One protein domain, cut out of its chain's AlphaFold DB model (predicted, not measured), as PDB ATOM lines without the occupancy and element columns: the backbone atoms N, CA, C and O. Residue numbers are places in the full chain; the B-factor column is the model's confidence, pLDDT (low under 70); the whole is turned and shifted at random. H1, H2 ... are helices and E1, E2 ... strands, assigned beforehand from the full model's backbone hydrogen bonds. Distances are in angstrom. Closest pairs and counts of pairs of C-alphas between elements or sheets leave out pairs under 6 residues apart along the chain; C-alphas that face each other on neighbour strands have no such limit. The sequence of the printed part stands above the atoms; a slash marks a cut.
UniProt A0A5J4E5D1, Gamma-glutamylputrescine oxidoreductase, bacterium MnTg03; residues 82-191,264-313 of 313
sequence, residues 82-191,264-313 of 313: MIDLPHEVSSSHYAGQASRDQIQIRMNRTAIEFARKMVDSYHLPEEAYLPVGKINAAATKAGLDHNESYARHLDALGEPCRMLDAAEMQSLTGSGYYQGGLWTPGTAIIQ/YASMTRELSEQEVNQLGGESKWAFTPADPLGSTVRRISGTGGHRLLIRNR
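AT A GLANCE: This is residues 82 to 191 and 264 to 313 of the 313 residues of the protein "Gamma-glutamylputrescine oxidoreductase" of bacterium MnTg03 (UniProt A0A5J4E5D1). A twisted sheet of seven strands runs through the domain, with H2 packed over one face at the E3 and E1 end and the short H3 on the other face. The long helix H1 stands off the sheet to one side, while little H4 lies at the far end from H1's first residues. The printed part has 160 residues, with four named helices and eight named strands in the order H1 E1 H2 E2 H3 E3 E4 E5 H4 E6 E7 E8; the class is mixed, helices and strands. The sheet's order is E2 E3 E1 E6 E7 E8 E5, mixed, with E1 and E6 parallel. The whole is compact, with a radius of gyration of the C-alphas of 16.7 A and spans of 54 by 44 by 27 A.

IN THESE COORDINATES: The sheet's strands are E2, residues 162 to 165, E3, 180 to 184, E1, 134 to 138, E6, 285 to 289, E7, 296 to 300, E8, 307 to 312, 16.5 A long, and E5, 264 to 267. E4 is residues 188 to 190. H1, residues 97 to 121, is 35.7 A long and begins at C-alpha 97 (195.699, 207.345, 112.217). H2, residues 141 to 157, is 24.5 A long; H3 is 166 to 173 and H4 273 to 279. E8 ends at C-alpha 312 (190.232, 235.629, 106.448).

HOW THE PARTS SIT: E3 and E1 are antiparallel, with N 136 and O 182 2.9 A apart, within hydrogen-bond range. E1 and E6 are parallel at 53 degrees, with N 137 and O 288 at 2.8 A. E6, E7 and E8 form a meander, each strand the antiparallel neighbour of the one before, and two hairpins; N 299 and O 285 are 2.8 A apart, N 309 and O 298 2.8 A. E1, H2 and E2 are a split strand-helix-strand unit, two strands running the same way with E3 between them, and its crossover is right-handed. H2 is on the sheet at a height over the sheet of 9.6 A, and the closest C-alphas of H2 and E3 are those of Asn 147 and Leu 182, 6.0 A. H3 is on the sheet too, making three layers, helices on both faces. H1 and H2 are close but not clearly touching, Ala 98 to Leu 157 by C-alphas 6.9 A, about perpendicular at 89 degrees. H3 and H4 are close but not clearly touching, the C-alphas of Thr 173 and Leu 279 being 7.8 A apart. E4 pairs with no named strand, but residues 129 to 130 pair antiparallel with its residues 189 to 190. In H1, H2, H3 and H4 every O i to N i+4 pair is within hydrogen-bond range.

THE WHOLE: The two C-alphas farthest apart are those of Ala 95 and Gln 274, 54.0 A. Residues 192 to 263 are not printed, and C-alphas 191 and 264 are 16.5 A apart across the cut. The link from H1 to E1, 12 residues, is long. The mean pLDDT of the printed part is 91.1; residues 87 to 97, 292 and 313 are under 70.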
ATOM      1  N   MET A  82     188.208 226.683 120.833       96.19
ATOM      2  CA  MET A  82     188.933 225.587 121.481       96.19
ATOM      3  C   MET A  82     188.400 224.260 120.943       96.19
ATOM      4  O   MET A  82     187.398 223.738 121.432       96.19
ATOM      5  N   ILE A  83     189.035 223.763 119.885       94.62
ATOM      6  CA  ILE A  83     188.504 222.670 119.065       94.62
ATOM      7  C   ILE A  83     188.997 221.325 119.591       94.62
ATOM      8  O   ILE A  83     190.196 221.128 119.787       94.62
ATOM      9  N   ASP A  84     188.065 220.404 119.825       94.50
ATOM     10  CA  ASP A  84     188.346 219.077 120.365       94.50
ATOM     11  C   ASP A  84     188.750 218.068 119.284       94.50
ATOM     12  O   ASP A  84     189.691 217.298 119.481       94.50
ATOM     13  N   LEU A  85     188.078 218.108 118.133       91.75
ATOM     14  CA  LEU A  85     188.263 217.160 117.034       91.75
ATOM     15  C   LEU A  85     189.386 217.577 116.061       91.75
ATOM     16  O   LEU A  85     189.614 218.771 115.847       91.75
ATOM     17  N   PRO A  86     190.083 216.617 115.425       82.12
ATOM     18  CA  PRO A  86     191.124 216.908 114.440       82.12
ATOM     19  C   PRO A  86     190.553 217.603 113.193       82.12
ATOM     20  O   PRO A  86     189.428 217.330 112.775       82.12
ATOM     21  N   HIS A  87     191.341 218.509 112.603       65.19
ATOM     22  CA  HIS A  87     190.947 219.340 111.456       65.19
ATOM     23  C   HIS A  87     191.250 218.736 110.081       65.19
ATOM     24  O   HIS A  87     190.682 219.192 109.094       65.19
ATOM     25  N   GLU A  88     192.147 217.755 110.000       58.97
ATOM     26  CA  GLU A  88     192.529 217.129 108.738       58.97
ATOM     27  C   GLU A  88     191.964 215.718 108.657       58.97
ATOM     28  O   GLU A  88     192.331 214.842 109.435       58.97
ATOM     29  N   VAL A  89     191.123 215.486 107.651       49.16
ATOM     30  CA  VAL A  89     190.907 214.143 107.115       49.16
ATOM     31  C   VAL A  89     191.992 213.942 106.063       49.16
ATOM     32  O   VAL A  89     191.776 214.195 104.879       49.16
ATOM     33  N   SER A  90     193.209 213.582 106.480       40.62
ATOM     34  CA  SER A  90     194.224 213.201 105.497       40.62
ATOM     35  C   SER A  90     193.764 211.897 104.842       40.62
ATOM     36  O   SER A  90     193.578 210.878 105.506       40.62
ATOM     37  N   SER A  91     193.505 211.932 103.540       40.19
ATOM     38  CA  SER A  91     193.098 210.764 102.768       40.19
ATOM     39  C   SER A  91     194.229 209.730 102.753       40.19
ATOM     40  O   SER A  91     195.162 209.852 101.964       40.19
ATOM     41  N   SER A  92     194.192 208.733 103.639       40.31
ATOM     42  CA  SER A  92     194.719 207.378 103.402       40.31
ATOM     43  C   SER A  92     194.557 206.489 104.638       40.31
ATOM     44  O   SER A  92     195.026 206.795 105.730       40.31
ATOM     45  N   HIS A  93     193.911 205.343 104.434       39.50
ATOM     46  CA  HIS A  93     193.690 204.269 105.398       39.50
ATOM     47  C   HIS A  93     195.005 203.673 105.938       39.50
ATOM     48  O   HIS A  93     195.453 202.623 105.483       39.50
ATOM     49  N   TYR A  94     195.626 204.312 106.928       41.22
ATOM     50  CA  TYR A  94     196.693 203.702 107.723       41.22
ATOM     51  C   TYR A  94     196.182 203.432 109.137       41.22
ATOM     52  O   TYR A  94     195.742 204.348 109.830       41.22
ATOM     53  N   ALA A  95     196.299 202.184 109.597       49.34
ATOM     54  CA  ALA A  95     195.838 201.711 110.910       49.34
ATOM     55  C   ALA A  95     196.404 202.491 112.124       49.34
ATOM     56  O   ALA A  95     195.933 202.328 113.245       49.34
ATOM     57  N   GLY A  96     197.395 203.365 111.914       55.50
ATOM     58  CA  GLY A  96     197.948 204.263 112.929       55.50
ATOM     59  C   GLY A  96     197.287 205.646 113.036       55.50
ATOM     60  O   GLY A  96     197.671 206.398 113.924       55.50
ATOM     61  N   GLN A  97     196.345 206.022 112.160       63.00
ATOM     62  CA  GLN A  97     195.699 207.345 112.217       63.00
ATOM     63  C   GLN A  97     194.586 207.407 113.267       63.00
ATOM     64  O   GLN A  97     194.593 208.318 114.083       63.00
ATOM     65  N   ALA A  98     193.712 206.398 113.345       71.06
ATOM     66  CA  ALA A  98     192.619 206.391 114.324       71.06
ATOM     67  C   ALA A  98     193.125 206.462 115.778       71.06
ATOM     68  O   ALA A  98     192.575 207.186 116.604       71.06
ATOM     69  N   SER A  99     194.223 205.768 116.095       79.38
ATOM     70  CA  SER A  99     194.836 205.838 117.427       79.38
ATOM     71  C   SER A  99     195.464 207.206 117.713       79.38
ATOM     72  O   SER A  99     195.373 207.688 118.844       79.38
ATOM     73  N   ARG A 100     196.055 207.865 116.705       84.88
ATOM     74  CA  ARG A 100     196.570 209.241 116.815       84.88
ATOM     75  C   ARG A 100     195.442 210.252 117.001       84.88
ATOM     76  O   ARG A 100     195.543 211.072 117.908       84.88
ATOM     77  N   ASP A 101     194.370 210.145 116.224       87.19
ATOM     78  CA  ASP A 101     193.190 211.003 116.340       87.19
ATOM     79  C   ASP A 101     192.564 210.874 117.724       87.19
ATOM     80  O   ASP A 101     192.342 211.874 118.398       87.19
ATOM     81  N   GLN A 102     192.387 209.651 118.226       89.56
ATOM     82  CA  GLN A 102     191.876 209.431 119.578       89.56
ATOM     83  C   GLN A 102     192.790 210.013 120.667       89.56
ATOM     84  O   GLN A 102     192.299 210.533 121.671       89.56
ATOM     85  N   ILE A 103     194.118 209.937 120.508       91.31
ATOM     86  CA  ILE A 103     195.061 210.594 121.428       91.31
ATOM     87  C   ILE A 103     194.886 212.115 121.363       91.31
ATOM     88  O   ILE A 103     194.752 212.747 122.410       91.31
ATOM     89  N   GLN A 104     194.834 212.689 120.159       91.50
ATOM     90  CA  GLN A 104     194.660 214.124 119.948       91.50
ATOM     91  C   GLN A 104     193.342 214.623 120.550       91.50
ATOM     92  O   GLN A 104     193.346 215.615 121.276       91.50
ATOM     93  N   ILE A 105     192.239 213.904 120.329       94.38
ATOM     94  CA  ILE A 105     190.919 214.210 120.894       94.38
ATOM     95  C   ILE A 105     190.986 214.214 122.422       94.38
ATOM     96  O   ILE A 105     190.566 215.182 123.058       94.38
ATOM     97  N   ARG A 106     191.564 213.173 123.040       95.62
ATOM     98  CA  ARG A 106     191.719 213.115 124.504       95.62
ATOM     99  C   ARG A 106     192.554 214.278 125.038       95.62
ATOM    100  O   ARG A 106     192.196 214.860 126.064       95.62
ATOM    101  N   MET A 107     193.641 214.635 124.357       95.94
ATOM    102  CA  MET A 107     194.488 215.765 124.744       95.94
ATOM    103  C   MET A 107     193.741 217.098 124.634       95.94
ATOM    104  O   MET A 107     193.743 217.873 125.590       95.94
ATOM    105  N   ASN A 108     193.047 217.340 123.520       96.56
ATOM    106  CA  ASN A 108     192.280 218.566 123.309       96.56
ATOM    107  C   ASN A 108     191.148 218.698 124.330       96.56
ATOM    108  O   ASN A 108     191.008 219.746 124.955       96.56
ATOM    109  N   ARG A 109     190.390 217.625 124.577       97.44
ATOM    110  CA  ARG A 109     189.325 217.607 125.592       97.44
ATOM    111  C   ARG A 109     189.863 217.829 126.997       97.44
ATOM    112  O   ARG A 109     189.243 218.546 127.773       97.44
ATOM    113  N   THR A 110     191.041 217.291 127.313       97.94
ATOM    114  CA  THR A 110     191.708 217.572 128.594       97.94
ATOM    115  C   THR A 110     192.064 219.054 128.720       97.94
ATOM    116  O   THR A 110     191.876 219.638 129.786       97.94
ATOM    117  N   ALA A 111     192.543 219.685 127.644       97.75
ATOM    118  CA  ALA A 111     192.846 221.114 127.631       97.75
ATOM    119  C   ALA A 111     191.580 221.982 127.754       97.75
ATOM    120  O   ALA A 111     191.574 222.927 128.541       97.75
ATOM    121  N   ILE A 112     190.505 221.634 127.039       98.38
ATOM    122  CA  ILE A 112     189.194 222.301 127.117       98.38
ATOM    123  C   ILE A 112     188.622 222.186 128.531       98.38
ATOM    124  O   ILE A 112     188.199 223.178 129.114       98.38
ATOM    125  N   GLU A 113     188.680 221.000 129.131       98.50
ATOM    126  CA  GLU A 113     188.219 220.786 130.501       98.50
ATOM    127  C   GLU A 113     189.071 221.560 131.519       98.50
ATOM    128  O   GLU A 113     188.547 222.123 132.479       98.50
ATOM    129  N   PHE A 114     190.389 221.641 131.312       98.56
ATOM    130  CA  PHE A 114     191.261 222.462 132.153       98.56
ATOM    131  C   PHE A 114     190.930 223.956 132.028       98.56
ATOM    132  O   PHE A 114     190.884 224.657 133.038       98.56
ATOM    133  N   ALA A 115     190.649 224.427 130.811       98.44
ATOM    134  CA  ALA A 115     190.180 225.781 130.540       98.44
ATOM    135  C   ALA A 115     188.845 226.074 131.242       98.44
ATOM    136  O   ALA A 115     188.750 227.036 132.005       98.44
ATOM    137  N   ARG A 116     187.854 225.190 131.083       98.56
ATOM    138  CA  ARG A 116     186.545 225.270 131.746       98.56
ATOM    139  C   ARG A 116     186.677 225.353 133.267       98.56
ATOM    140  O   ARG A 116     186.098 226.230 133.891       98.56
ATOM    141  N   LYS A 117     187.523 224.516 133.878       98.62
ATOM    142  CA  LYS A 117     187.772 224.573 135.329       98.62
ATOM    143  C   LYS A 117     188.336 225.913 135.791       98.62
ATOM    144  O   LYS A 117     188.090 226.296 136.933       98.62
ATOM    145  N   MET A 118     189.123 226.605 134.966       98.56
ATOM    146  CA  MET A 118     189.602 227.946 135.304       98.56
ATOM    147  C   MET A 118     188.477 228.983 135.220       98.56
ATOM    148  O   MET A 118     188.385 229.811 136.120       98.56
ATOM    149  N   VAL A 119     187.598 228.896 134.215       98.62
ATOM    150  CA  VAL A 119     186.377 229.723 134.119       98.62
ATOM    151  C   VAL A 119     185.545 229.580 135.389       98.62
ATOM    152  O   VAL A 119     185.253 230.585 136.032       98.62
ATOM    153  N   ASP A 120     185.266 228.338 135.795       98.44
ATOM    154  CA  ASP A 120     184.489 228.037 137.001       98.44
ATOM    155  C   ASP A 120     185.187 228.567 138.265       98.44
ATOM    156  O   ASP A 120     184.576 229.232 139.094       98.44
ATOM    157  N   SER A 121     186.494 228.305 138.410       98.19
ATOM    158  CA  SER A 121     187.258 228.668 139.618       98.19
ATOM    159  C   SER A 121     187.366 230.175 139.838       98.19
ATOM    160  O   SER A 121     187.507 230.621 140.974       98.19
ATOM    161  N   TYR A 122     187.375 230.944 138.751       98.38
ATOM    162  CA  TYR A 122     187.560 232.393 138.778       98.38
ATOM    163  C   TYR A 122     186.277 233.157 138.449       98.38
ATOM    164  O   TYR A 122     186.323 234.378 138.328       98.38
ATOM    165  N   HIS A 123     185.144 232.455 138.357       98.00
ATOM    166  CA  HIS A 123     183.811 233.023 138.149       98.00
ATOM    167  C   HIS A 123     183.754 233.969 136.943       98.00
ATOM    168  O   HIS A 123     183.195 235.064 137.012       98.00
ATOM    169  N   LEU A 124     184.372 233.555 135.833       98.38
ATOM    170  CA  LEU A 124     184.307 234.327 134.597       98.38
ATOM    171  C   LEU A 124     182.853 234.385 134.093       98.38
ATOM    172  O   LEU A 124     182.111 233.414 134.253       98.38
ATOM    173  N   PRO A 125     182.442 235.497 133.458       96.94
ATOM    174  CA  PRO A 125     181.101 235.617 132.897       96.94
ATOM    175  C   PRO A 125     180.877 234.585 131.786       96.94
ATOM    176  O   PRO A 125     181.813 234.214 131.077       96.94
ATOM    177  N   GLU A 126     179.622 234.182 131.582       95.19
ATOM    178  CA  GLU A 126     179.227 233.183 130.575       95.19
ATOM    179  C   GLU A 126     179.756 233.519 129.168       95.19
ATOM    180  O   GLU A 126     180.229 232.651 128.441       95.19
ATOM    181  N   GLU A 127     179.766 234.801 128.795       95.50
ATOM    182  CA  GLU A 127     180.276 235.252 127.496       95.50
ATOM    183  C   GLU A 127     181.765 234.922 127.271       95.50
ATOM    184  O   GLU A 127     182.202 234.765 126.128       95.50
ATOM    185  N   ALA A 128     182.550 234.769 128.341       97.75
ATOM    186  CA  ALA A 128     183.960 234.425 128.235       97.75
ATOM    187  C   ALA A 128     184.173 233.005 127.695       97.75
ATOM    188  O   ALA A 128     185.206 232.759 127.067       97.75
ATOM    189  N   TYR A 129     183.230 232.084 127.928       98.00
ATOM    190  CA  TYR A 129     183.355 230.670 127.579       98.00
ATOM    191  C   TYR A 129     181.988 230.006 127.348       98.00
ATOM    192  O   TYR A 129     181.192 229.841 128.265       98.00
ATOM    193  N   LEU A 130     181.762 229.540 126.123       96.56
ATOM    194  CA  LEU A 130     180.518 228.939 125.650       96.56
ATOM    195  C   LEU A 130     180.782 227.505 125.152       96.56
ATOM    196  O   LEU A 130     181.357 227.334 124.073       96.56
ATOM    197  N   PRO A 131     180.366 226.455 125.879       96.25
ATOM    198  CA  PRO A 131     180.516 225.060 125.453       96.25
ATOM    199  C   PRO A 131     179.408 224.657 124.460       96.25
ATOM    200  O   PRO A 131     178.570 223.811 124.755       96.25
ATOM    201  N   VAL A 132     179.368 225.311 123.296       95.31
ATOM    202  CA  VAL A 132     178.258 225.216 122.318       95.31
ATOM    203  C   VAL A 132     178.600 224.403 121.062       95.31
ATOM    204  O   VAL A 132     177.812 224.320 120.117       95.31
ATOM    205  N   GLY A 133     179.784 223.797 121.029       95.12
ATOM    206  CA  GLY A 133     180.302 223.125 119.850       95.12
ATOM    207  C   GLY A 133     180.810 224.093 118.785       95.12
ATOM    208  O   GLY A 133     181.060 225.277 119.022       95.12
ATOM    209  N   LYS A 134     180.981 223.560 117.579       94.19
ATOM    210  CA  LYS A 134     181.303 224.327 116.370       94.19
ATOM    211  C   LYS A 134     180.521 223.790 115.189       94.19
ATOM    212  O   LYS A 134     180.085 222.639 115.206       94.19
ATOM    213  N   ILE A 135     180.422 224.602 114.143       96.19
ATOM    214  CA  ILE A 135     179.909 224.172 112.844       96.19
ATOM    215  C   ILE A 135     180.990 224.398 111.795       96.19
ATOM    216  O   ILE A 135     181.602 225.468 111.747       96.19
ATOM    217  N   ASN A 136     181.207 223.396 110.949       95.75
ATOM    218  CA  ASN A 136     181.898 223.557 109.678       95.75
ATOM    219  C   ASN A 136     180.859 223.970 108.625       95.75
ATOM    220  O   ASN A 136     180.081 223.131 108.171       95.75
ATOM    221  N   ALA A 137     180.795 225.251 108.265       96.44
ATOM    222  CA  ALA A 137     179.803 225.775 107.328       96.44
ATOM    223  C   ALA A 137     180.257 225.596 105.869       96.44
ATOM    224  O   ALA A 137     181.408 225.884 105.527       96.44
ATOM    225  N   ALA A 138     179.348 225.152 105.002       96.44
ATOM    226  CA  ALA A 138     179.603 224.911 103.587       96.44
ATOM    227  C   ALA A 138     178.723 225.813 102.712       96.44
ATOM    228  O   ALA A 138     177.504 225.851 102.860       96.44
ATOM    229  N   ALA A 139     179.346 226.528 101.776       95.62
ATOM    230  CA  ALA A 139     178.662 227.362 100.780       95.62
ATOM    231  C   ALA A 139     178.795 226.809  99.349       95.62
ATOM    232  O   ALA A 139     178.317 227.414  98.395       95.62
ATOM    233  N   THR A 140     179.472 225.670  99.189       95.31
ATOM    234  CA  THR A 140     179.756 225.035  97.899       95.31
ATOM    235  C   THR A 140     179.524 223.533  97.991       95.31
ATOM    236  O   THR A 140     179.635 222.948  99.072       95.31
ATOM    237  N   LYS A 141     179.294 222.890  96.840       95.69
ATOM    238  CA  LYS A 141     179.193 221.429  96.762       95.69
ATOM    239  C   LYS A 141     180.444 220.725  97.305       95.69
ATOM    240  O   LYS A 141     180.314 219.778  98.065       95.69
ATOM    241  N   ALA A 142     181.639 221.233  96.998       93.81
ATOM    242  CA  ALA A 142     182.884 220.679  97.533       93.81
ATOM    243  C   ALA A 142     182.942 220.735  99.073       93.81
ATOM    244  O   ALA A 142     183.402 219.788  99.706       93.81
ATOM    245  N   GLY A 143     182.437 221.814  99.685       93.75
ATOM    246  CA  GLY A 143     182.336 221.923 101.142       93.75
ATOM    247  C   GLY A 143     181.324 220.947 101.753       93.75
ATOM    248  O   GLY A 143     181.578 220.401 102.825       93.75
ATOM    249  N   LEU A 144     180.199 220.696 101.072       96.31
ATOM    250  CA  LEU A 144     179.224 219.682 101.489       96.31
ATOM    251  C   LEU A 144     179.835 218.278 101.434       96.31
ATOM    252  O   LEU A 144     179.815 217.568 102.436       96.31
ATOM    253  N   ASP A 145     180.464 217.927 100.311       94.62
ATOM    254  CA  ASP A 145     181.120 216.630 100.116       94.62
ATOM    255  C   ASP A 145     182.247 216.416 101.157       94.62
ATOM    256  O   ASP A 145     182.425 215.314 101.688       94.62
ATOM    257  N   HIS A 146     182.983 217.481 101.513       92.94
ATOM    258  CA  HIS A 146     183.978 217.452 102.589       92.94
ATOM    259  C   HIS A 146     183.346 217.150 103.955       92.94
ATOM    260  O   HIS A 146     183.830 216.277 104.676       92.94
ATOM    261  N   ASN A 147     182.255 217.835 104.303       94.81
ATOM    262  CA  ASN A 147     181.542 217.613 105.560       94.81
ATOM    263  C   ASN A 147     180.958 216.196 105.656       94.81
ATOM    264  O   ASN A 147     181.053 215.587 106.716       94.81
ATOM    265  N   GLU A 148     180.422 215.639 104.568       95.56
ATOM    266  CA  GLU A 148     179.952 214.246 104.536       95.56
ATOM    267  C   GLU A 148     181.091 213.244 104.757       95.56
ATOM    268  O   GLU A 148     180.944 212.265 105.491       95.56
ATOM    269  N   SER A 149     182.246 213.483 104.127       93.56
ATOM    270  CA  SER A 149     183.442 212.665 104.335       93.56
ATOM    271  C   SER A 149     183.906 212.721 105.789       93.56
ATOM    272  O   SER A 149     184.189 211.689 106.401       93.56
ATOM    273  N   TYR A 150     183.918 213.921 106.369       92.69
ATOM    274  CA  TYR A 150     184.303 214.120 107.755       92.69
ATOM    275  C   TYR A 150     183.302 213.492 108.733       92.69
ATOM    276  O   TYR A 150     183.727 212.836 109.677       92.69
ATOM    277  N   ALA A 151     181.994 213.579 108.475       94.69
ATOM    278  CA  ALA A 151     180.967 212.902 109.267       94.69
ATOM    279  C   ALA A 151     181.181 211.380 109.318       94.69
ATOM    280  O   ALA A 151     181.140 210.795 110.397       94.69
ATOM    281  N   ARG A 152     181.488 210.742 108.177       94.31
ATOM    282  CA  ARG A 152     181.823 209.304 108.129       94.31
ATOM    283  C   ARG A 152     183.087 208.967 108.925       94.31
ATOM    284  O   ARG A 152     183.145 207.920 109.561       94.31
ATOM    285  N   HIS A 153     184.094 209.843 108.898       91.06
ATOM    286  CA  HIS A 153     185.308 209.675 109.707       91.06
ATOM    287  C   HIS A 153     185.010 209.764 111.205       91.06
ATOM    288  O   HIS A 153     185.488 208.940 111.978       91.06
ATOM    289  N   LEU A 154     184.189 210.733 111.616       92.38
ATOM    290  CA  LEU A 154     183.776 210.894 113.010       92.38
ATOM    291  C   LEU A 154     182.946 209.703 113.502       92.38
ATOM    292  O   LEU A 154     183.210 209.210 114.594       92.38
ATOM    293  N   ASP A 155     182.033 209.185 112.680       93.19
ATOM    294  CA  ASP A 155     181.271 207.970 112.989       93.19
ATOM    295  C   ASP A 155     182.199 206.768 113.241       93.19
ATOM    296  O   ASP A 155     182.090 206.091 114.263       93.19
ATOM    297  N   ALA A 156     183.221 206.580 112.394       91.25
ATOM    298  CA  ALA A 156     184.234 205.539 112.586       91.25
ATOM    299  C   ALA A 156     185.080 205.722 113.865       91.25
ATOM    300  O   ALA A 156     185.618 204.748 114.397       91.25
ATOM    301  N   LEU A 157     185.205 206.955 114.368       90.69
ATOM    302  CA  LEU A 157     185.857 207.272 115.642       90.69
ATOM    303  C   LEU A 157     184.902 207.201 116.849       90.69
ATOM    304  O   LEU A 157     185.373 207.311 117.983       90.69
ATOM    305  N   GLY A 158     183.599 206.998 116.629       93.44
ATOM    306  CA  GLY A 158     182.567 207.040 117.668       93.44
ATOM    307  C   GLY A 158     182.263 208.456 118.171       93.44
ATOM    308  O   GLY A 158     181.836 208.623 119.312       93.44
ATOM    309  N   GLU A 159     182.522 209.475 117.350       95.19
ATOM    310  CA  GLU A 159     182.369 210.882 117.704       95.19
ATOM    311  C   GLU A 159     181.037 211.456 117.190       95.19
ATOM    312  O   GLU A 159     180.725 211.335 116.003       95.19
ATOM    313  N   PRO A 160     180.238 212.118 118.050       96.75
ATOM    314  CA  PRO A 160     178.934 212.628 117.658       96.75
ATOM    315  C   PRO A 160     179.065 213.824 116.713       96.75
ATOM    316  O   PRO A 160     179.807 214.778 116.967       96.75
ATOM    317  N   CYS A 161     178.266 213.818 115.652       97.25
ATOM    318  CA  CYS A 161     178.121 214.951 114.753       97.25
ATOM    319  C   CYS A 161     176.700 215.025 114.187       97.25
ATOM    320  O   CYS A 161     175.937 214.060 114.250       97.25
ATOM    321  N   ARG A 162     176.327 216.194 113.659       98.00
ATOM    322  CA  ARG A 162     175.020 216.421 113.038       98.00
ATOM    323  C   ARG A 162     175.178 217.239 111.766       98.00
ATOM    324  O   ARG A 162     175.687 218.359 111.819       98.00
ATOM    325  N   MET A 163     174.735 216.688 110.642       98.38
ATOM    326  CA  MET A 163     174.615 217.447 109.399       98.38
ATOM    327  C   MET A 163     173.485 218.470 109.529       98.38
ATOM    328  O   MET A 163     172.457 218.177 110.138       98.38
ATOM    329  N   LEU A 164     173.712 219.655 108.973       98.50
ATOM    330  CA  LEU A 164     172.753 220.748 108.876       98.50
ATOM    331  C   LEU A 164     172.438 220.989 107.408       98.50
ATOM    332  O   LEU A 164     173.368 221.106 106.602       98.50
ATOM    333  N   ASP A 165     171.161 221.103 107.073       98.50
ATOM    334  CA  ASP A 165     170.748 221.507 105.731       98.50
ATOM    335  C   ASP A 165     170.783 223.039 105.540       98.50
ATOM    336  O   ASP A 165     171.116 223.813 106.445       98.50
ATOM    337  N   ALA A 166     170.481 223.494 104.322       98.38
ATOM    338  CA  ALA A 166     170.463 224.916 103.989       98.38
ATOM    339  C   ALA A 166     169.405 225.706 104.784       98.38
ATOM    340  O   ALA A 166     169.652 226.856 105.147       98.38
ATOM    341  N   ALA A 167     168.246 225.107 105.074       98.50
ATOM    342  CA  ALA A 167     167.169 225.767 105.809       98.50
ATOM    343  C   ALA A 167     167.540 225.939 107.288       98.50
ATOM    344  O   ALA A 167     167.336 227.012 107.855       98.50
ATOM    345  N   GLU A 168     168.160 224.929 107.897       98.38
ATOM    346  CA  GLU A 168     168.708 225.004 109.250       98.38
ATOM    347  C   GLU A 168     169.827 226.046 109.343       98.38
ATOM    348  O   GLU A 168     169.841 226.861 110.267       98.38
ATOM    349  N   MET A 169     170.739 226.079 108.364       98.19
ATOM    350  CA  MET A 169     171.780 227.108 108.299       98.19
ATOM    351  C   MET A 169     171.189 228.511 108.119       98.19
ATOM    352  O   MET A 169     171.661 229.458 108.748       98.19
ATOM    353  N   GLN A 170     170.141 228.674 107.311       98.06
ATOM    354  CA  GLN A 170     169.459 229.956 107.162       98.06
ATOM    355  C   GLN A 170     168.736 230.363 108.451       98.06
ATOM    356  O   GLN A 170     168.855 231.512 108.868       98.06
ATOM    357  N   SER A 171     168.053 229.435 109.124       98.00
ATOM    358  CA  SER A 171     167.414 229.688 110.421       98.00
ATOM    359  C   SER A 171     168.434 230.088 111.486       98.00
ATOM    360  O   SER A 171     168.158 230.947 112.315       98.00
ATOM    361  N   LEU A 172     169.624 229.493 111.464       97.19
ATOM    362  CA  LEU A 172     170.690 229.801 112.409       97.19
ATOM    363  C   LEU A 172     171.340 231.159 112.124       97.19
ATOM    364  O   LEU A 172     171.611 231.933 113.039       97.19
ATOM    365  N   THR A 173     171.621 231.449 110.855       96.62
ATOM    366  CA  THR A 173     172.471 232.587 110.472       96.62
ATOM    367  C   THR A 173     171.711 233.824 110.040       96.62
ATOM    368  O   THR A 173     172.283 234.913 110.061       96.62
ATOM    369  N   GLY A 174     170.466 233.651 109.602       96.75
ATOM    370  CA  GLY A 174     169.727 234.672 108.874       96.75
ATOM    371  C   GLY A 174     170.108 234.797 107.392       96.75
ATOM    372  O   GLY A 174     169.524 235.592 106.662       96.75
ATOM    373  N   SER A 175     171.084 234.017 106.913       95.06
ATOM    374  CA  SER A 175     171.650 234.136 105.568       95.06
ATOM    375  C   SER A 175     171.394 232.891 104.724       95.06
ATOM    376  O   SER A 175     171.685 231.774 105.141       95.06
ATOM    377  N   GLY A 176     170.933 233.091 103.487       96.06
ATOM    378  CA  GLY A 176     170.810 232.033 102.476       96.06
ATOM    379  C   GLY A 176     172.128 231.663 101.778       96.06
ATOM    380  O   GLY A 176     172.106 230.975 100.764       96.06
ATOM    381  N   TYR A 177     173.276 232.156 102.260       95.69
ATOM    382  CA  TYR A 177     174.585 231.914 101.639       95.69
ATOM    383  C   TYR A 177     175.080 230.466 101.794       95.69
ATOM    384  O   TYR A 177     175.768 229.941 100.917       95.69
ATOM    385  N   TYR A 178     174.764 229.822 102.918       97.12
ATOM    386  CA  TYR A 178     175.261 228.485 103.235       97.12
ATOM    387  C   TYR A 178     174.318 227.405 102.697       97.12
ATOM    388  O   TYR A 178     173.113 227.455 102.915       97.12
ATOM    389  N   GLN A 179     174.884 226.402 102.027       98.06
ATOM    390  CA  GLN A 179     174.153 225.254 101.481       98.06
ATOM    391  C   GLN A 179     173.995 224.120 102.507       98.06
ATOM    392  O   GLN A 179     173.229 223.189 102.282       98.06
ATOM    393  N   GLY A 180     174.731 224.184 103.621       98.12
ATOM    394  CA  GLY A 180     174.660 223.228 104.723       98.12
ATOM    395  C   GLY A 180     175.830 223.379 105.695       98.12
ATOM    396  O   GLY A 180     176.664 224.283 105.569       98.12
ATOM    397  N   GLY A 181     175.915 222.481 106.670       97.56
ATOM    398  CA  GLY A 181     176.981 222.482 107.666       97.56
ATOM    399  C   GLY A 181     177.144 221.146 108.384       97.56
ATOM    400  O   GLY A 181     176.333 220.241 108.228       97.56
ATOM    401  N   LEU A 182     178.201 221.027 109.181       97.38
ATOM    402  CA  LEU A 182     178.410 219.907 110.099       97.38
ATOM    403  C   LEU A 182     178.659 220.451 111.500       97.38
ATOM    404  O   LEU A 182     179.683 221.095 111.733       97.38
ATOM    405  N   TRP A 183     177.740 220.188 112.423       97.75
ATOM    406  CA  TRP A 183     177.887 220.541 113.829       97.75
ATOM    407  C   TRP A 183     178.551 219.419 114.630       97.75
ATOM    408  O   TRP A 183     178.221 218.242 114.470       97.75
ATOM    409  N   THR A 184     179.459 219.800 115.529       96.12
ATOM    410  CA  THR A 184     180.153 218.903 116.465       96.12
ATOM    411  C   THR A 184     180.144 219.514 117.872       96.12
ATOM    412  O   THR A 184     180.566 220.668 118.009       96.12
ATOM    413  N   PRO A 185     179.712 218.785 118.920       96.44
ATOM    414  CA  PRO A 185     179.388 219.370 120.226       96.44
ATOM    415  C   PRO A 185     180.591 219.703 121.119       96.44
ATOM    416  O   PRO A 185     180.474 220.561 121.984       96.44
ATOM    417  N   GLY A 186     181.734 219.028 120.962       95.12
ATOM    418  CA  GLY A 186     182.801 219.059 121.974       95.12
ATOM    419  C   GLY A 186     183.693 220.305 121.979       95.12
ATOM    420  O   GLY A 186     184.552 220.440 122.848       95.12
ATOM    421  N   THR A 187     183.501 221.221 121.029       95.75
ATOM    422  CA  THR A 187     184.252 222.479 120.939       95.75
ATOM    423  C   THR A 187     183.679 223.539 121.882       95.75
ATOM    424  O   THR A 187     182.466 223.669 122.029       95.75
ATOM    425  N   ALA A 188     184.552 224.352 122.478       97.06
ATOM    426  CA  ALA A 188     184.148 225.548 123.210       97.06
ATOM    427  C   ALA A 188     184.515 226.824 122.446       97.06
ATOM    428  O   ALA A 188     185.565 226.905 121.803       97.06
ATOM    429  N   ILE A 189     183.656 227.834 122.543       96.94
ATOM    430  CA  ILE A 189     183.856 229.160 121.965       96.94
ATOM    431  C   ILE A 189     184.134 230.153 123.088       96.94
ATOM    432  O   ILE A 189     183.338 230.290 124.005       96.94
ATOM    433  N   ILE A 190     185.235 230.890 123.010       97.56
ATOM    434  CA  ILE A 190     185.604 231.912 123.992       97.56
ATOM    435  C   ILE A 190     185.497 233.316 123.409       97.56
ATOM    436  O   ILE A 190     185.679 233.519 122.206       97.56
ATOM    437  N   GLN A 191     185.261 234.305 124.262       97.50
ATOM    438  CA  GLN A 191     185.657 235.689 123.998       97.50
ATOM    439  C   GLN A 191     187.132 235.798 124.437       97.50
ATOM    440  O   GLN A 191     187.404 235.762 125.638       97.50
ATOM    441  N   TYR A 264     194.432 238.253 109.758       84.81
ATOM    442  CA  TYR A 264     193.645 239.449 110.027       84.81
ATOM    443  C   TYR A 264     192.172 239.092 110.197       84.81
ATOM    444  O   TYR A 264     191.619 238.237 109.502       84.81
ATOM    445  N   ALA A 265     191.540 239.760 111.153       88.94
ATOM    446  CA  ALA A 265     190.114 239.661 111.391       88.94
ATOM    447  C   ALA A 265     189.503 241.059 111.410       88.94
ATOM    448  O   ALA A 265     190.102 241.998 111.931       88.94
ATOM    449  N   SER A 266     188.298 241.157 110.874       91.00
ATOM    450  CA  SER A 266     187.472 242.353 110.890       91.00
ATOM    451  C   SER A 266     186.295 242.139 111.831       91.00
ATOM    452  O   SER A 266     185.755 241.035 111.934       91.00
ATOM    453  N   MET A 267     185.886 243.208 112.500       93.25
ATOM    454  CA  MET A 267     184.710 243.253 113.359       93.25
ATOM    455  C   MET A 267     183.865 244.446 112.925       93.25
ATOM    456  O   MET A 267     184.394 245.538 112.718       93.25
ATOM    457  N   THR A 268     182.562 244.245 112.757       95.50
ATOM    458  CA  THR A 268     181.654 245.339 112.400       95.50
ATOM    459  C   THR A 268     181.535 246.348 113.541       95.50
ATOM    460  O   THR A 268     181.829 246.038 114.701       95.50
ATOM    461  N   ARG A 269     181.003 247.541 113.242       95.00
ATOM    462  CA  ARG A 269     180.341 248.340 114.283       95.00
ATOM    463  C   ARG A 269     179.217 247.529 114.935       95.00
ATOM    464  O   ARG A 269     178.796 246.499 114.397       95.00
ATOM    465  N   GLU A 270     178.731 248.009 116.072       96.69
ATOM    466  CA  GLU A 270     177.478 247.502 116.614       96.69
ATOM    467  C   GLU A 270     176.375 247.641 115.555       96.69
ATOM    468  O   GLU A 270     176.236 248.687 114.906       96.69
ATOM    469  N   LEU A 271     175.670 246.540 115.316       97.44
ATOM    470  CA  LEU A 271     174.507 246.487 114.449       97.44
ATOM    471  C   LEU A 271     173.338 247.152 115.173       97.44
ATOM    472  O   LEU A 271     173.102 246.895 116.351       97.44
ATOM    473  N   SER A 272     172.593 247.979 114.450       97.88
ATOM    474  CA  SER A 272     171.331 248.539 114.929       97.88
ATOM    475  C   SER A 272     170.269 247.447 115.085       97.88
ATOM    476  O   SER A 272     170.337 246.404 114.432       97.88
ATOM    477  N   GLU A 273     169.234 247.701 115.887       97.06
ATOM    478  CA  GLU A 273     168.103 246.772 116.037       97.06
ATOM    479  C   GLU A 273     167.439 246.442 114.694       97.06
ATOM    480  O   GLU A 273     167.080 245.293 114.440       97.06
ATOM    481  N   GLN A 274     167.335 247.424 113.793       97.94
ATOM    482  CA  GLN A 274     166.809 247.209 112.447       97.94
ATOM    483  C   GLN A 274     167.676 246.225 111.650       97.94
ATOM    484  O   GLN A 274     167.137 245.321 111.019       97.94
ATOM    485  N   GLU A 275     169.005 246.358 111.700       97.62
ATOM    486  CA  GLU A 275     169.929 245.434 111.027       97.62
ATOM    487  C   GLU A 275     169.905 244.039 111.660       97.62
ATOM    488  O   GLU A 275     169.973 243.040 110.948       97.62
ATOM    489  N   VAL A 276     169.774 243.955 112.987       97.31
ATOM    490  CA  VAL A 276     169.620 242.688 113.717       97.31
ATOM    491  C   VAL A 276     168.345 241.965 113.284       97.31
ATOM    492  O   VAL A 276     168.411 240.772 112.983       97.31
ATOM    493  N   ASN A 277     167.222 242.685 113.205       96.31
ATOM    494  CA  ASN A 277     165.927 242.155 112.779       96.31
ATOM    495  C   ASN A 277     165.917 241.780 111.293       96.31
ATOM    496  O   ASN A 277     165.352 240.755 110.926       96.31
ATOM    497  N   GLN A 278     166.563 242.584 110.443       96.06
ATOM    498  CA  GLN A 278     166.678 242.307 109.013       96.06
ATOM    499  C   GLN A 278     167.550 241.082 108.736       96.06
ATOM    500  O   GLN A 278     167.219 240.293 107.856       96.06
ATOM    501  N   LEU A 279     168.658 240.926 109.469       95.50
ATOM    502  CA  LEU A 279     169.480 239.727 109.379       95.50
ATOM    503  C   LEU A 279     168.680 238.507 109.851       95.50
ATOM    504  O   LEU A 279     168.715 237.477 109.194       95.50
ATOM    505  N   GLY A 280     167.936 238.620 110.955       96.44
ATOM    506  CA  GLY A 280     167.216 237.491 111.544       96.44
ATOM    507  C   GLY A 280     168.172 236.447 112.128       96.44
ATOM    508  O   GLY A 280     169.305 236.773 112.486       96.44
ATOM    509  N   GLY A 281     167.717 235.200 112.242       96.62
ATOM    510  CA  GLY A 281     168.484 234.079 112.791       96.62
ATOM    511  C   GLY A 281     168.890 234.223 114.260       96.62
ATOM    512  O   GLY A 281     168.461 235.137 114.965       96.62
ATOM    513  N   GLU A 282     169.746 233.320 114.731       96.62
ATOM    514  CA  GLU A 282     170.195 233.300 116.123       96.62
ATOM    515  C   GLU A 282     171.124 234.476 116.439       96.62
ATOM    516  O   GLU A 282     171.916 234.935 115.607       96.62
ATOM    517  N   SER A 283     171.069 234.951 117.683       94.56
ATOM    518  CA  SER A 283     171.840 236.117 118.146       94.56
ATOM    519  C   SER A 283     173.331 235.828 118.374       94.56
ATOM    520  O   SER A 283     174.143 236.756 118.398       94.56
ATOM    521  N   LYS A 284     173.697 234.551 118.526       94.25
ATOM    522  CA  LYS A 284     175.057 234.079 118.812       94.25
ATOM    523  C   LYS A 284     175.336 232.799 118.033       94.25
ATOM    524  O   LYS A 284     174.654 231.800 118.221       94.25
ATOM    525  N   TRP A 285     176.373 232.812 117.206       94.19
ATOM    526  CA  TRP A 285     176.845 231.624 116.492       94.19
ATOM    527  C   TRP A 285     178.265 231.842 115.972       94.19
ATOM    528  O   TRP A 285     178.697 232.978 115.781       94.19
ATOM    529  N   ALA A 286     179.020 230.769 115.751       93.62
ATOM    530  CA  ALA A 286     180.395 230.850 115.263       93.62
ATOM    531  C   ALA A 286     180.747 229.615 114.437       93.62
ATOM    532  O   ALA A 286     180.618 228.495 114.935       93.62
ATOM    533  N   PHE A 287     181.230 229.805 113.208       92.25
ATOM    534  CA  PHE A 287     181.565 228.700 112.310       92.25
ATOM    535  C   PHE A 287     182.972 228.817 111.748       92.25
ATOM    536  O   PHE A 287     183.484 229.907 111.477       92.25
ATOM    537  N   THR A 288     183.559 227.652 111.510       92.94
ATOM    538  CA  THR A 288     184.723 227.485 110.647       92.94
ATOM    539  C   THR A 288     184.262 227.102 109.242       92.94
ATOM    540  O   THR A 288     183.197 226.505 109.092       92.94
ATOM    541  N   PRO A 289     185.025 227.429 108.193       91.50
ATOM    542  CA  PRO A 289     184.692 226.983 106.846       91.50
ATOM    543  C   PRO A 289     184.890 225.465 106.719       91.50
ATOM    544  O   PRO A 289     185.800 224.903 107.331       91.50
ATOM    545  N   ALA A 290     184.058 224.805 105.910       89.19
ATOM    546  CA  ALA A 290     184.321 223.437 105.457       89.19
ATOM    547  C   ALA A 290     185.526 223.378 104.496       89.19
ATOM    548  O   ALA A 290     186.228 222.377 104.439       89.19
ATOM    549  N   ASP A 291     185.791 224.469 103.771       81.44
ATOM    550  CA  ASP A 291     186.996 224.632 102.958       81.44
ATOM    551  C   ASP A 291     188.181 225.102 103.832       81.44
ATOM    552  O   ASP A 291     188.054 226.123 104.518       81.44
ATOM    553  N   PRO A 292     189.350 224.433 103.805       69.56
ATOM    554  CA  PRO A 292     190.536 224.836 104.567       69.56
ATOM    555  C   PRO A 292     191.010 226.285 104.351       69.56
ATOM    556  O   PRO A 292     191.678 226.840 105.233       69.56
ATOM    557  N   LEU A 293     190.684 226.900 103.210       76.19
ATOM    558  CA  LEU A 293     191.044 228.277 102.856       76.19
ATOM    559  C   LEU A 293     189.906 229.286 103.070       76.19
ATOM    560  O   LEU A 293     190.076 230.468 102.782       76.19
ATOM    561  N   GLY A 294     188.753 228.851 103.581       81.62
ATOM    562  CA  GLY A 294     187.607 229.733 103.775       81.62
ATOM    563  C   GLY A 294     187.720 230.685 104.975       81.62
ATOM    564  O   GLY A 294     188.676 230.682 105.759       81.62
ATOM    565  N   SER A 295     186.669 231.483 105.155       89.38
ATOM    566  CA  SER A 295     186.564 232.468 106.233       89.38
ATOM    567  C   SER A 295     185.930 231.884 107.491       89.38
ATOM    568  O   SER A 295     184.932 231.167 107.439       89.38
ATOM    569  N   THR A 296     186.477 232.236 108.653       93.12
ATOM    570  CA  THR A 296     185.791 232.025 109.937       93.12
ATOM    571  C   THR A 296     184.813 233.174 110.149       93.12
ATOM    572  O   THR A 296     185.233 234.329 110.067       93.12
ATOM    573  N   VAL A 297     183.546 232.879 110.442       94.38
ATOM    574  CA  VAL A 297     182.508 233.899 110.666       94.38
ATOM    575  C   VAL A 297     181.840 233.663 112.011       94.38
ATOM    576  O   VAL A 297     181.547 232.525 112.379       94.38
ATOM    577  N   ARG A 298     181.610 234.737 112.762       94.62
ATOM    578  CA  ARG A 298     180.972 234.684 114.076       94.62
ATOM    579  C   ARG A 298     180.028 235.857 114.267       94.62
ATOM    580  O   ARG A 298     180.419 236.994 114.028       94.62
ATOM    581  N   ARG A 299     178.831 235.586 114.775       95.38
ATOM    582  CA  ARG A 299     177.945 236.590 115.357       95.38
ATOM    583  C   ARG A 299     178.046 236.544 116.871       95.38
ATOM    584  O   ARG A 299     178.009 235.469 117.475       95.38
ATOM    585  N   ILE A 300     178.169 237.715 117.476       95.50
ATOM    586  CA  ILE A 300     178.085 237.896 118.922       95.50
ATOM    587  C   ILE A 300     176.934 238.829 119.275       95.50
ATOM    588  O   ILE A 300     176.543 239.689 118.484       95.50
ATOM    589  N   SER A 301     176.436 238.653 120.490       94.81
ATOM    590  CA  SER A 301     175.494 239.532 121.164       94.81
ATOM    591  C   SER A 301     175.840 239.498 122.649       94.81
ATOM    592  O   SER A 301     175.955 238.412 123.218       94.81
ATOM    593  N   GLY A 302     176.070 240.654 123.263       94.50
ATOM    594  CA  GLY A 302     176.558 240.739 124.636       94.50
ATOM    595  C   GLY A 302     177.438 241.964 124.825       94.50
ATOM    596  O   GLY A 302     177.087 243.060 124.387       94.50
ATOM    597  N   THR A 303     178.590 241.772 125.457       94.44
ATOM    598  CA  THR A 303     179.571 242.827 125.689       94.44
ATOM    599  C   THR A 303     180.029 243.429 124.360       94.44
ATOM    600  O   THR A 303     180.607 242.755 123.506       94.44
ATOM    601  N   GLY A 304     179.762 244.722 124.176       91.00
ATOM    602  CA  GLY A 304     180.056 245.432 122.933       91.00
ATOM    603  C   GLY A 304     178.952 245.364 121.871       91.00
ATOM    604  O   GLY A 304     179.182 245.848 120.761       91.00
ATOM    605  N   GLY A 305     177.781 244.805 122.189       95.19
ATOM    606  CA  GLY A 305     176.595 244.833 121.334       95.19
ATOM    607  C   GLY A 305     176.511 243.696 120.315       95.19
ATOM    608  O   GLY A 305     177.239 242.700 120.383       95.19
ATOM    609  N   HIS A 306     175.601 243.831 119.351       97.12
ATOM    610  CA  HIS A 306     175.436 242.866 118.263       97.12
ATOM    611  C   HIS A 306     176.479 243.104 117.173       97.12
ATOM    612  O   HIS A 306     176.512 244.181 116.582       97.12
ATOM    613  N   ARG A 307     177.337 242.119 116.876       97.00
ATOM    614  CA  ARG A 307     178.406 242.276 115.871       97.00
ATOM    615  C   ARG A 307     178.647 241.020 115.060       97.00
ATOM    616  O   ARG A 307     178.435 239.907 115.542       97.00
ATOM    617  N   LEU A 308     179.168 241.219 113.852       95.56
ATOM    618  CA  LEU A 308     179.749 240.164 113.033       95.56
ATOM    619  C   LEU A 308     181.273 240.281 113.048       95.56
ATOM    620  O   LEU A 308     181.836 241.373 112.952       95.56
ATOM    621  N   LEU A 309     181.933 239.136 113.152       94.88
ATOM    622  CA  LEU A 309     183.372 238.988 113.050       94.88
ATOM    623  C   LEU A 309     183.696 238.071 111.887       94.88
ATOM    624  O   LEU A 309     183.100 237.002 111.751       94.88
ATOM    625  N   ILE A 310     184.674 238.472 111.088       92.88
ATOM    626  CA  ILE A 310     185.129 237.716 109.927       92.88
ATOM    627  C   ILE A 310     186.646 237.645 109.996       92.88
ATOM    628  O   ILE A 310     187.314 238.675 110.023       92.88
ATOM    629  N   ARG A 311     187.202 236.435 110.015       89.56
ATOM    630  CA  ARG A 311     188.642 236.215 109.847       89.56
ATOM    631  C   ARG A 311     188.889 235.543 108.508       89.56
ATOM    632  O   ARG A 311     188.387 234.440 108.282       89.56
ATOM    633  N   ASN A 312     189.724 236.178 107.698       80.12
ATOM    634  CA  ASN A 312     190.232 235.629 106.448       80.12
ATOM    635  C   ASN A 312     191.672 235.139 106.661       80.12
ATOM    636  O   ASN A 312     192.361 235.614 107.570       80.12
ATOM    637  N   ARG A 313     192.083 234.138 105.881       62.84
ATOM    638  CA  ARG A 313     193.466 233.653 105.865       62.84
ATOM    639  C   ARG A 313     194.307 234.429 104.866       62.84
ATOM    640  O   ARG A 313     193.731 234.870 103.850       62.84
TER     641      ARG A 313